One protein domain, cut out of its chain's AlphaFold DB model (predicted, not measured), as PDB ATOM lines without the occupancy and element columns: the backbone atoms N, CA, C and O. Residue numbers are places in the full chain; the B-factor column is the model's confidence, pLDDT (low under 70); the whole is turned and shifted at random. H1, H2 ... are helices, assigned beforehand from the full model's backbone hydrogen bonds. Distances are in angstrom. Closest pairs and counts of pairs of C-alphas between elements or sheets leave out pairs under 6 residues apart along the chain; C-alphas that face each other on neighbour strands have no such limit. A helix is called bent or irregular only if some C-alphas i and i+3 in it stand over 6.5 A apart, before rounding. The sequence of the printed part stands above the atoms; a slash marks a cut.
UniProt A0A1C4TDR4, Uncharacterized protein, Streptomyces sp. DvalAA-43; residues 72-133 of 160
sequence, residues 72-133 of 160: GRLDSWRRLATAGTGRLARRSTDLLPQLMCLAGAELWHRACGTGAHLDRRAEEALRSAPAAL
ATOM      1  N   GLY A  72     -27.467  65.691  -0.197       79.56
ATOM      2  CA  GLY A  72     -26.936  66.357  -1.379       79.56
ATOM      3  C   GLY A  72     -25.506  65.908  -1.691       79.56
ATOM      4  O   GLY A  72     -24.703  65.599  -0.800       79.56
ATOM      5  N   ARG A  73     -25.153  65.886  -2.984       77.00
ATOM      6  CA  ARG A  73     -23.789  65.535  -3.416       77.00
ATOM      7  C   ARG A  73     -22.757  66.470  -2.784       77.00
ATOM      8  O   ARG A  73     -21.752  65.988  -2.278       77.00
ATOM      9  N   LEU A  74     -23.030  67.778  -2.748       81.50
ATOM     10  CA  LEU A  74     -22.145  68.769  -2.124       81.50
ATOM     11  C   LEU A  74     -21.934  68.527  -0.626       81.50
ATOM     12  O   LEU A  74     -20.799  68.611  -0.166       81.50
ATOM     13  N   ASP A  75     -22.977  68.166   0.122       78.56
ATOM     14  CA  ASP A  75     -22.852  67.870   1.556       78.56
ATOM     15  C   ASP A  75     -22.001  66.625   1.795       78.56
ATOM     16  O   ASP A  75     -21.201  66.562   2.731       78.56
ATOM     17  N   SER A  76     -22.144  65.635   0.915       76.19
ATOM     18  CA  SER A  76     -21.341  64.416   0.944       76.19
ATOM     19  C   SER A  76     -19.869  64.710   0.645       76.19
ATOM     20  O   SER A  76     -19.001  64.258   1.388       76.19
ATOM     21  N   TRP A  77     -19.585  65.534  -0.368       82.31
ATOM     22  CA  TRP A  77     -18.228  65.989  -0.687       82.31
ATOM     23  C   TRP A  77     -17.609  66.811   0.441       82.31
ATOM     24  O   TRP A  77     -16.477  66.545   0.835       82.31
ATOM     25  N   ARG A  78     -18.352  67.767   1.010       82.94
ATOM     26  CA  ARG A  78     -17.883  68.579   2.141       82.94
ATOM     27  C   ARG A  78     -17.549  67.710   3.348       82.94
ATOM     28  O   ARG A  78     -16.470  67.861   3.907       82.94
ATOM     29  N   ARG A  79     -18.421  66.763   3.717       76.88
ATOM     30  CA  ARG A  79     -18.148  65.813   4.810       76.88
ATOM     31  C   ARG A  79     -16.947  64.920   4.521       76.88
ATOM     32  O   ARG A  79     -16.175  64.639   5.434       76.88
ATOM     33  N   LEU A  80     -16.778  64.473   3.280       79.44
ATOM     34  CA  LEU A  80     -15.614  63.683   2.891       79.44
ATOM     35  C   LEU A  80     -14.327  64.509   3.017       79.44
ATOM     36  O   LEU A  80     -13.357  64.038   3.604       79.44
ATOM     37  N   ALA A  81     -14.343  65.756   2.546       82.44
ATOM     38  CA  ALA A  81     -13.199  66.656   2.605       82.44
ATOM     39  C   ALA A  81     -12.805  67.014   4.047       82.44
ATOM     40  O   ALA A  81     -11.619  67.032   4.360       82.44
ATOM     41  N   THR A  82     -13.766  67.260   4.940       80.88
ATOM     42  CA  THR A  82     -13.470  67.719   6.311       80.88
ATOM     43  C   THR A  82     -13.298  66.573   7.306       80.88
ATOM     44  O   THR A  82     -12.334  66.547   8.067       80.88
ATOM     45  N   ALA A  83     -14.197  65.588   7.305       76.44
ATOM     46  CA  ALA A  83     -14.133  64.471   8.246       76.44
ATOM     47  C   ALA A  83     -13.262  63.315   7.730       76.44
ATOM     48  O   ALA A  83     -12.690  62.569   8.530       76.44
ATOM     49  N   GLY A  84     -13.157  63.144   6.408       74.81
ATOM     50  CA  GLY A  84     -12.324  62.108   5.792       74.81
ATOM     51  C   GLY A  84     -10.832  62.384   5.954       74.81
ATOM     52  O   GLY A  84     -10.105  61.489   6.377       74.81
ATOM     53  N   THR A  85     -10.383  63.620   5.724       79.31
ATOM     54  CA  THR A  85      -8.964  64.009   5.850       79.31
ATOM     55  C   THR A  85      -8.452  63.882   7.282       79.31
ATOM     56  O   THR A  85      -7.413  63.268   7.506       79.31
ATOM     57  N   GLY A  86      -9.216  64.351   8.275       82.00
ATOM     58  CA  GLY A  86      -8.839  64.214   9.685       82.00
ATOM     59  C   GLY A  86      -8.760  62.756  10.153       82.00
ATOM     60  O   GLY A  86      -7.863  62.394  10.914       82.00
ATOM     61  N   ARG A  87      -9.669  61.889   9.682       77.88
ATOM     62  CA  ARG A  87      -9.587  60.442   9.948       77.88
ATOM     63  C   ARG A  87      -8.404  59.792   9.238       77.88
ATOM     64  O   ARG A  87      -7.743  58.964   9.854       77.88
ATOM     65  N   LEU A  88      -8.143  60.157   7.985       82.19
ATOM     66  CA  LEU A  88      -7.035  59.615   7.202       82.19
ATOM     67  C   LEU A  88      -5.686  59.988   7.819       82.19
ATOM     68  O   LEU A  88      -4.839  59.117   7.964       82.19
ATOM     69  N   ALA A  89      -5.518  61.239   8.255       84.69
ATOM     70  CA  ALA A  89      -4.305  61.686   8.929       84.69
ATOM     71  C   ALA A  89      -4.043  60.877  10.211       84.69
ATOM     72  O   ALA A  89      -2.973  60.291  10.351       84.69
ATOM     73  N   ARG A  90      -5.042  60.729  11.095       82.75
ATOM     74  CA  ARG A  90      -4.909  59.898  12.311       82.75
ATOM     75  C   ARG A  90      -4.660  58.422  11.998       82.75
ATOM     76  O   ARG A  90      -3.832  57.776  12.618       82.75
ATOM     77  N   ARG A  91      -5.338  57.870  10.991       82.00
ATOM     78  CA  ARG A  91      -5.100  56.484  10.578       82.00
ATOM     79  C   ARG A  91      -3.742  56.292   9.919       82.00
ATOM     80  O   ARG A  91      -3.211  55.197  10.016       82.00
ATOM     81  N   SER A  92      -3.169  57.315   9.286       81.25
ATOM     82  CA  SER A  92      -1.823  57.226   8.722       81.25
ATOM     83  C   SER A  92      -0.763  57.083   9.812       81.25
ATOM     84  O   SER A  92       0.154  56.292   9.644       81.25
ATOM     85  N   THR A  93      -0.928  57.729  10.968       82.81
ATOM     86  CA  THR A  93       0.002  57.549  12.093       82.81
ATOM     87  C   THR A  93      -0.144  56.185  12.764       82.81
ATOM     88  O   THR A  93       0.844  55.641  13.244       82.81
ATOM     89  N   ASP A  94      -1.343  55.597  12.738       84.12
ATOM     90  CA  ASP A  94      -1.606  54.304  13.382       84.12
ATOM     91  C   ASP A  94      -1.304  53.100  12.471       84.12
ATOM     92  O   ASP A  94      -0.751  52.092  12.911       84.12
ATOM     93  N   LEU A  95      -1.707  53.176  11.198       83.81
ATOM     94  CA  LEU A  95      -1.700  52.048  10.260       83.81
ATOM     95  C   LEU A  95      -0.449  52.008   9.390       83.81
ATOM     96  O   LEU A  95       0.028  50.919   9.086       83.81
ATOM     97  N   LEU A  96       0.085  53.161   8.971       86.69
ATOM     98  CA  LEU A  96       1.218  53.195   8.043       86.69
ATOM     99  C   LEU A  96       2.452  52.465   8.600       86.69
ATOM    100  O   LEU A  96       3.026  51.675   7.851       86.69
ATOM    101  N   PRO A  97       2.835  52.623   9.887       88.56
ATOM    102  CA  PRO A  97       3.977  51.892  10.433       88.56
ATOM    103  C   PRO A  97       3.753  50.377  10.407       88.56
ATOM    104  O   PRO A  97       4.631  49.628   9.989       88.56
ATOM    105  N   GLN A  98       2.553  49.923  10.786       87.81
ATOM    106  CA  GLN A  98       2.214  48.496  10.801       87.81
ATOM    107  C   GLN A  98       2.216  47.901   9.389       87.81
ATOM    108  O   GLN A  98       2.742  46.810   9.181       87.81
ATOM    109  N   LEU A  99       1.684  48.636   8.409       91.50
ATOM    110  CA  LEU A  99       1.684  48.225   7.005       91.50
ATOM    111  C   LEU A  99       3.102  48.160   6.425       91.50
ATOM    112  O   LEU A  99       3.400  47.245   5.664       91.50
ATOM    113  N   MET A 100       3.988  49.084   6.804       92.38
ATOM    114  CA  MET A 100       5.393  49.050   6.388       92.38
ATOM    115  C   MET A 100       6.148  47.872   7.004       92.38
ATOM    116  O   MET A 100       6.868  47.178   6.289       92.38
ATOM    117  N   CYS A 101       5.936  47.588   8.291       91.94
ATOM    118  CA  CYS A 101       6.491  46.394   8.929       91.94
ATOM    119  C   CYS A 101       6.003  45.111   8.245       91.94
ATOM    120  O   CYS A 101       6.807  44.224   7.965       91.94
ATOM    121  N   LEU A 102       4.705  45.029   7.932       91.62
ATOM    122  CA  LEU A 102       4.126  43.881   7.237       91.62
ATOM    123  C   LEU A 102       4.723  43.708   5.835       91.62
ATOM    124  O   LEU A 102       5.145  42.609   5.489       91.62
ATOM    125  N   ALA A 103       4.822  44.789   5.056       92.50
ATOM    126  CA  ALA A 103       5.425  44.761   3.727       92.50
ATOM    127  C   ALA A 103       6.909  44.354   3.774       92.50
ATOM    128  O   ALA A 103       7.366  43.583   2.932       92.50
ATOM    129  N   GLY A 104       7.655  44.827   4.777       93.31
ATOM    130  CA  GLY A 104       9.044  44.427   5.000       93.31
ATOM    131  C   GLY A 104       9.178  42.943   5.346       93.31
ATOM    132  O   GLY A 104      10.012  42.251   4.765       93.31
ATOM    133  N   ALA A 105       8.323  42.433   6.237       89.31
ATOM    134  CA  ALA A 105       8.281  41.014   6.576       89.31
ATOM    135  C   ALA A 105       7.914  40.154   5.358       89.31
ATOM    136  O   ALA A 105       8.542  39.127   5.109       89.31
ATOM    137  N   GLU A 106       6.943  40.586   4.556       88.81
ATOM    138  CA  GLU A 106       6.560  39.887   3.332       88.81
ATOM    139  C   GLU A 106       7.706  39.864   2.313       88.81
ATOM    140  O   GLU A 106       8.011  38.812   1.749       88.81
ATOM    141  N   LEU A 107       8.397  40.991   2.114       91.06
ATOM    142  CA  LEU A 107       9.570  41.064   1.245       91.06
ATOM    143  C   LEU A 107      10.698  40.149   1.742       91.06
ATOM    144  O   LEU A 107      11.312  39.450   0.937       91.06
ATOM    145  N   TRP A 108      10.928  40.100   3.054       91.31
ATOM    146  CA  TRP A 108      11.887  39.189   3.674       91.31
ATOM    147  C   TRP A 108      11.516  37.723   3.434       91.31
ATOM    148  O   TRP A 108      12.337  36.940   2.962       91.31
ATOM    149  N   HIS A 109      10.261  37.340   3.675       88.50
ATOM    150  CA  HIS A 109       9.791  35.975   3.441       88.50
ATOM    151  C   HIS A 109       9.856  35.573   1.967       88.50
ATOM    152  O   HIS A 109      10.168  34.417   1.670       88.50
ATOM    153  N   ARG A 110       9.614  36.515   1.047       82.94
ATOM    154  CA  ARG A 110       9.812  36.320  -0.394       82.94
ATOM    155  C   ARG A 110      11.292  36.124  -0.728       82.94
ATOM    156  O   ARG A 110      11.615  35.171  -1.427       82.94
ATOM    157  N   ALA A 111      12.182  36.955  -0.183       88.50
ATOM    158  CA  ALA A 111      13.628  36.843  -0.388       88.50
ATOM    159  C   ALA A 111      14.205  35.530   0.175       88.50
ATOM    160  O   ALA A 111      15.049  34.903  -0.459       88.50
ATOM    161  N   CYS A 112      13.710  35.071   1.325       89.38
ATOM    162  CA  CYS A 112      14.099  33.802   1.942       89.38
ATOM    163  C   CYS A 112      13.330  32.581   1.398       89.38
ATOM    164  O   CYS A 112      13.557  31.472   1.872       89.38
ATOM    165  N   GLY A 113      12.384  32.755   0.464       86.19
ATOM    166  CA  GLY A 113      11.601  31.659  -0.125       86.19
ATOM    167  C   GLY A 113      10.628  30.948   0.831       86.19
ATOM    168  O   GLY A 113      10.196  29.832   0.558       86.19
ATOM    169  N   THR A 114      10.261  31.569   1.954       86.50
ATOM    170  CA  THR A 114       9.435  30.947   3.013       86.50
ATOM    171  C   THR A 114       7.932  31.227   2.886       86.50
ATOM    172  O   THR A 114       7.142  30.614   3.604       86.50
ATOM    173  N   GLY A 115       7.512  32.095   1.956       81.75
ATOM    174  CA  GLY A 115       6.107  32.501   1.783       81.75
ATOM    175  C   GLY A 115       5.137  31.328   1.578       81.75
ATOM    176  O   GLY A 115       4.177  31.185   2.325       81.75
ATOM    177  N   ALA A 116       5.462  30.403   0.668       82.88
ATOM    178  CA  ALA A 116       4.602  29.252   0.369       82.88
ATOM    179  C   ALA A 116       4.375  28.313   1.573       82.88
ATOM    180  O   ALA A 116       3.362  27.617   1.646       82.88
ATOM    181  N   HIS A 117       5.316  28.270   2.520       83.81
ATOM    182  CA  HIS A 117       5.163  27.494   3.750       83.81
ATOM    183  C   HIS A 117       4.200  28.177   4.734       83.81
ATOM    184  O   HIS A 117       3.393  27.505   5.378       83.81
ATOM    185  N   LEU A 118       4.256  29.508   4.832       84.75
ATOM    186  CA  LEU A 118       3.337  30.291   5.661       84.75
ATOM    187  C   LEU A 118       1.902  30.215   5.134       84.75
ATOM    188  O   LEU A 118       0.987  29.992   5.926       84.75
ATOM    189  N   ASP A 119       1.724  30.307   3.815       85.88
ATOM    190  CA  ASP A 119       0.411  30.198   3.174       85.88
ATOM    191  C   ASP A 119      -0.233  28.839   3.464       85.88
ATOM    192  O   ASP A 119      -1.371  28.764   3.929       85.88
ATOM    193  N   ARG A 120       0.528  27.748   3.300       88.62
ATOM    194  CA  ARG A 120       0.036  26.393   3.578       88.62
ATOM    195  C   ARG A 120      -0.391  26.224   5.037       88.62
ATOM    196  O   ARG A 120      -1.469  25.696   5.303       88.62
ATOM    197  N   ARG A 121       0.411  26.730   5.981       88.06
ATOM    198  CA  ARG A 121       0.089  26.699   7.416       88.06
ATOM    199  C   ARG A 121      -1.173  27.510   7.734       88.06
ATOM    200  O   ARG A 121      -1.983  27.081   8.553       88.06
ATOM    201  N   ALA A 122      -1.350  28.671   7.102       87.19
ATOM    202  CA  ALA A 122      -2.538  29.502   7.280       87.19
ATOM    203  C   ALA A 122      -3.799  28.807   6.744       87.19
ATOM    204  O   ALA A 122      -4.833  28.792   7.414       87.19
ATOM    205  N   GLU A 123      -3.709  28.167   5.577       88.31
ATOM    206  CA  GLU A 123      -4.808  27.380   5.024       88.31
ATOM    207  C   GLU A 123      -5.156  26.168   5.901       88.31
ATOM    208  O   GLU A 123      -6.330  25.890   6.137       88.31
ATOM    209  N   GLU A 124      -4.160  25.444   6.415       89.94
ATOM    210  CA  GLU A 124      -4.355  24.324   7.345       89.94
ATOM    211  C   GLU A 124      -5.030  24.773   8.650       89.94
ATOM    212  O   GLU A 124      -5.975  24.128   9.121       89.94
ATOM    213  N   ALA A 125      -4.623  25.919   9.199       86.56
ATOM    214  CA  ALA A 125      -5.266  26.514  10.366       86.56
ATOM    215  C   ALA A 125      -6.730  26.895  10.074       86.56
ATOM    216  O   ALA A 125      -7.621  26.591  10.867       86.56
ATOM    217  N   LEU A 126      -7.013  27.490   8.910       85.31
ATOM    218  CA  LEU A 126      -8.375  27.859   8.518       85.31
ATOM    219  C   LEU A 126      -9.276  26.633   8.309       85.31
ATOM    220  O   LEU A 126     -10.434  26.642   8.733       85.31
ATOM    221  N   ARG A 127      -8.758  25.572   7.679       86.31
ATOM    222  CA  ARG A 127      -9.498  24.318   7.465       86.31
ATOM    223  C   ARG A 127      -9.799  23.590   8.775       86.31
ATOM    224  O   ARG A 127     -10.860  22.985   8.890       86.31
ATOM    225  N   SER A 128      -8.892  23.648   9.750       85.81
ATOM    226  CA  SER A 128      -9.045  22.967  11.047       85.81
ATOM    227  C   SER A 128      -9.847  23.768  12.083       85.81
ATOM    228  O   SER A 128     -10.427  23.171  12.991       85.81
ATOM    229  N   ALA A 129      -9.965  25.091  11.927       82.62
ATOM    230  CA  ALA A 129     -10.688  25.970  12.852       82.62
ATOM    231  C   ALA A 129     -12.125  25.521  13.213       82.62
ATOM    232  O   ALA A 129     -12.487  25.614  14.386       82.62
ATOM    233  N   PRO A 130     -12.959  24.995  12.291       76.25
ATOM    234  CA  PRO A 130     -14.299  24.526  12.643       76.25
ATOM    235  C   PRO A 130     -14.294  23.302  13.570       76.25
ATOM    236  O   PRO A 130     -15.189  23.168  14.403       76.25
ATOM    237  N   ALA A 131     -13.295  22.424  13.434       80.56
ATOM    238  CA  ALA A 131     -13.155  21.208  14.235       80.56
ATOM    239  C   ALA A 131     -12.608  21.488  15.645       80.56
ATOM    240  O   ALA A 131     -12.840  20.704  16.559       80.56
ATOM    241  N   ALA A 132     -11.924  22.621  15.837       77.00
ATOM    242  CA  ALA A 132     -11.382  23.047  17.126       77.00
ATOM    243  C   ALA A 132     -12.429  23.680  18.068       77.00
ATOM    244  O   ALA A 132     -12.116  24.004  19.213       77.00
ATOM    245  N   LEU A 133     -13.670  23.881  17.608       74.44
ATOM    246  CA  LEU A 133     -14.734  24.455  18.433       74.44
ATOM    247  C   LEU A 133     -15.263  23.410  19.432       74.44
ATOM    248  O   LEU A 133     -15.721  22.351  18.989       74.44
TER     249      LEU A 133
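Overview. This is residues 72 to 133 of the 160 residues of an uncharacterized protein of Streptomyces sp. DvalAA-43 (UniProt A0A1C4TDR4). A long helix, H1, arches from the first residues to a corner, where a shorter helix, H2, turns off its end to make an L with no packed core. The printed part has 62 residues, 72 to 133, with two named helices, H1 then H2, and no named strand: all helix. It is extended, with a radius of gyration of the C-alphas of 19.6 A, and flat, spanning 49 by 34 by 18 A.

Along the chain. H1, residues 73 to 111, was assigned as one helix by its hydrogen bonds but is bent: C-alphas 94 and 97 are 6.8 A apart. Arm H1a, residues 73 to 94, is 30.0 A long from C-alpha 73 at (-23.789, 65.535, -3.416), with a kink of 32 degrees near residue 85. Arm H1b, residues 97 to 111, is 20.9 A long. H2, residues 115 to 128, is 20.2 A long and ends with C-alpha 128 at (-9.045, 22.967, 11.047).

Arrangement. H1a and H1b stand at a steep tilt of 65 degrees. H1b and H2 are close but not clearly touching; their closest C-alphas, of His 109 and Gly 115, are 5.3 A apart. They run opposite ways at a steep tilt of 69 degrees, only just short of about perpendicular. H1a and H2 are apart. Every O i to N i+4 pair is within hydrogen-bond range in H1b and H2, and 16 of 18 in H1a.

Size, cuts and confidence. The C-alphas farthest apart, of Gly 72 and Cys 112, are 52.5 A apart. The link from H1 to H2 is tight. Residues 72 to 105 and 119 to 133 stand free. The printed part has no cut, and no printed residue is under 70 in pLDDT.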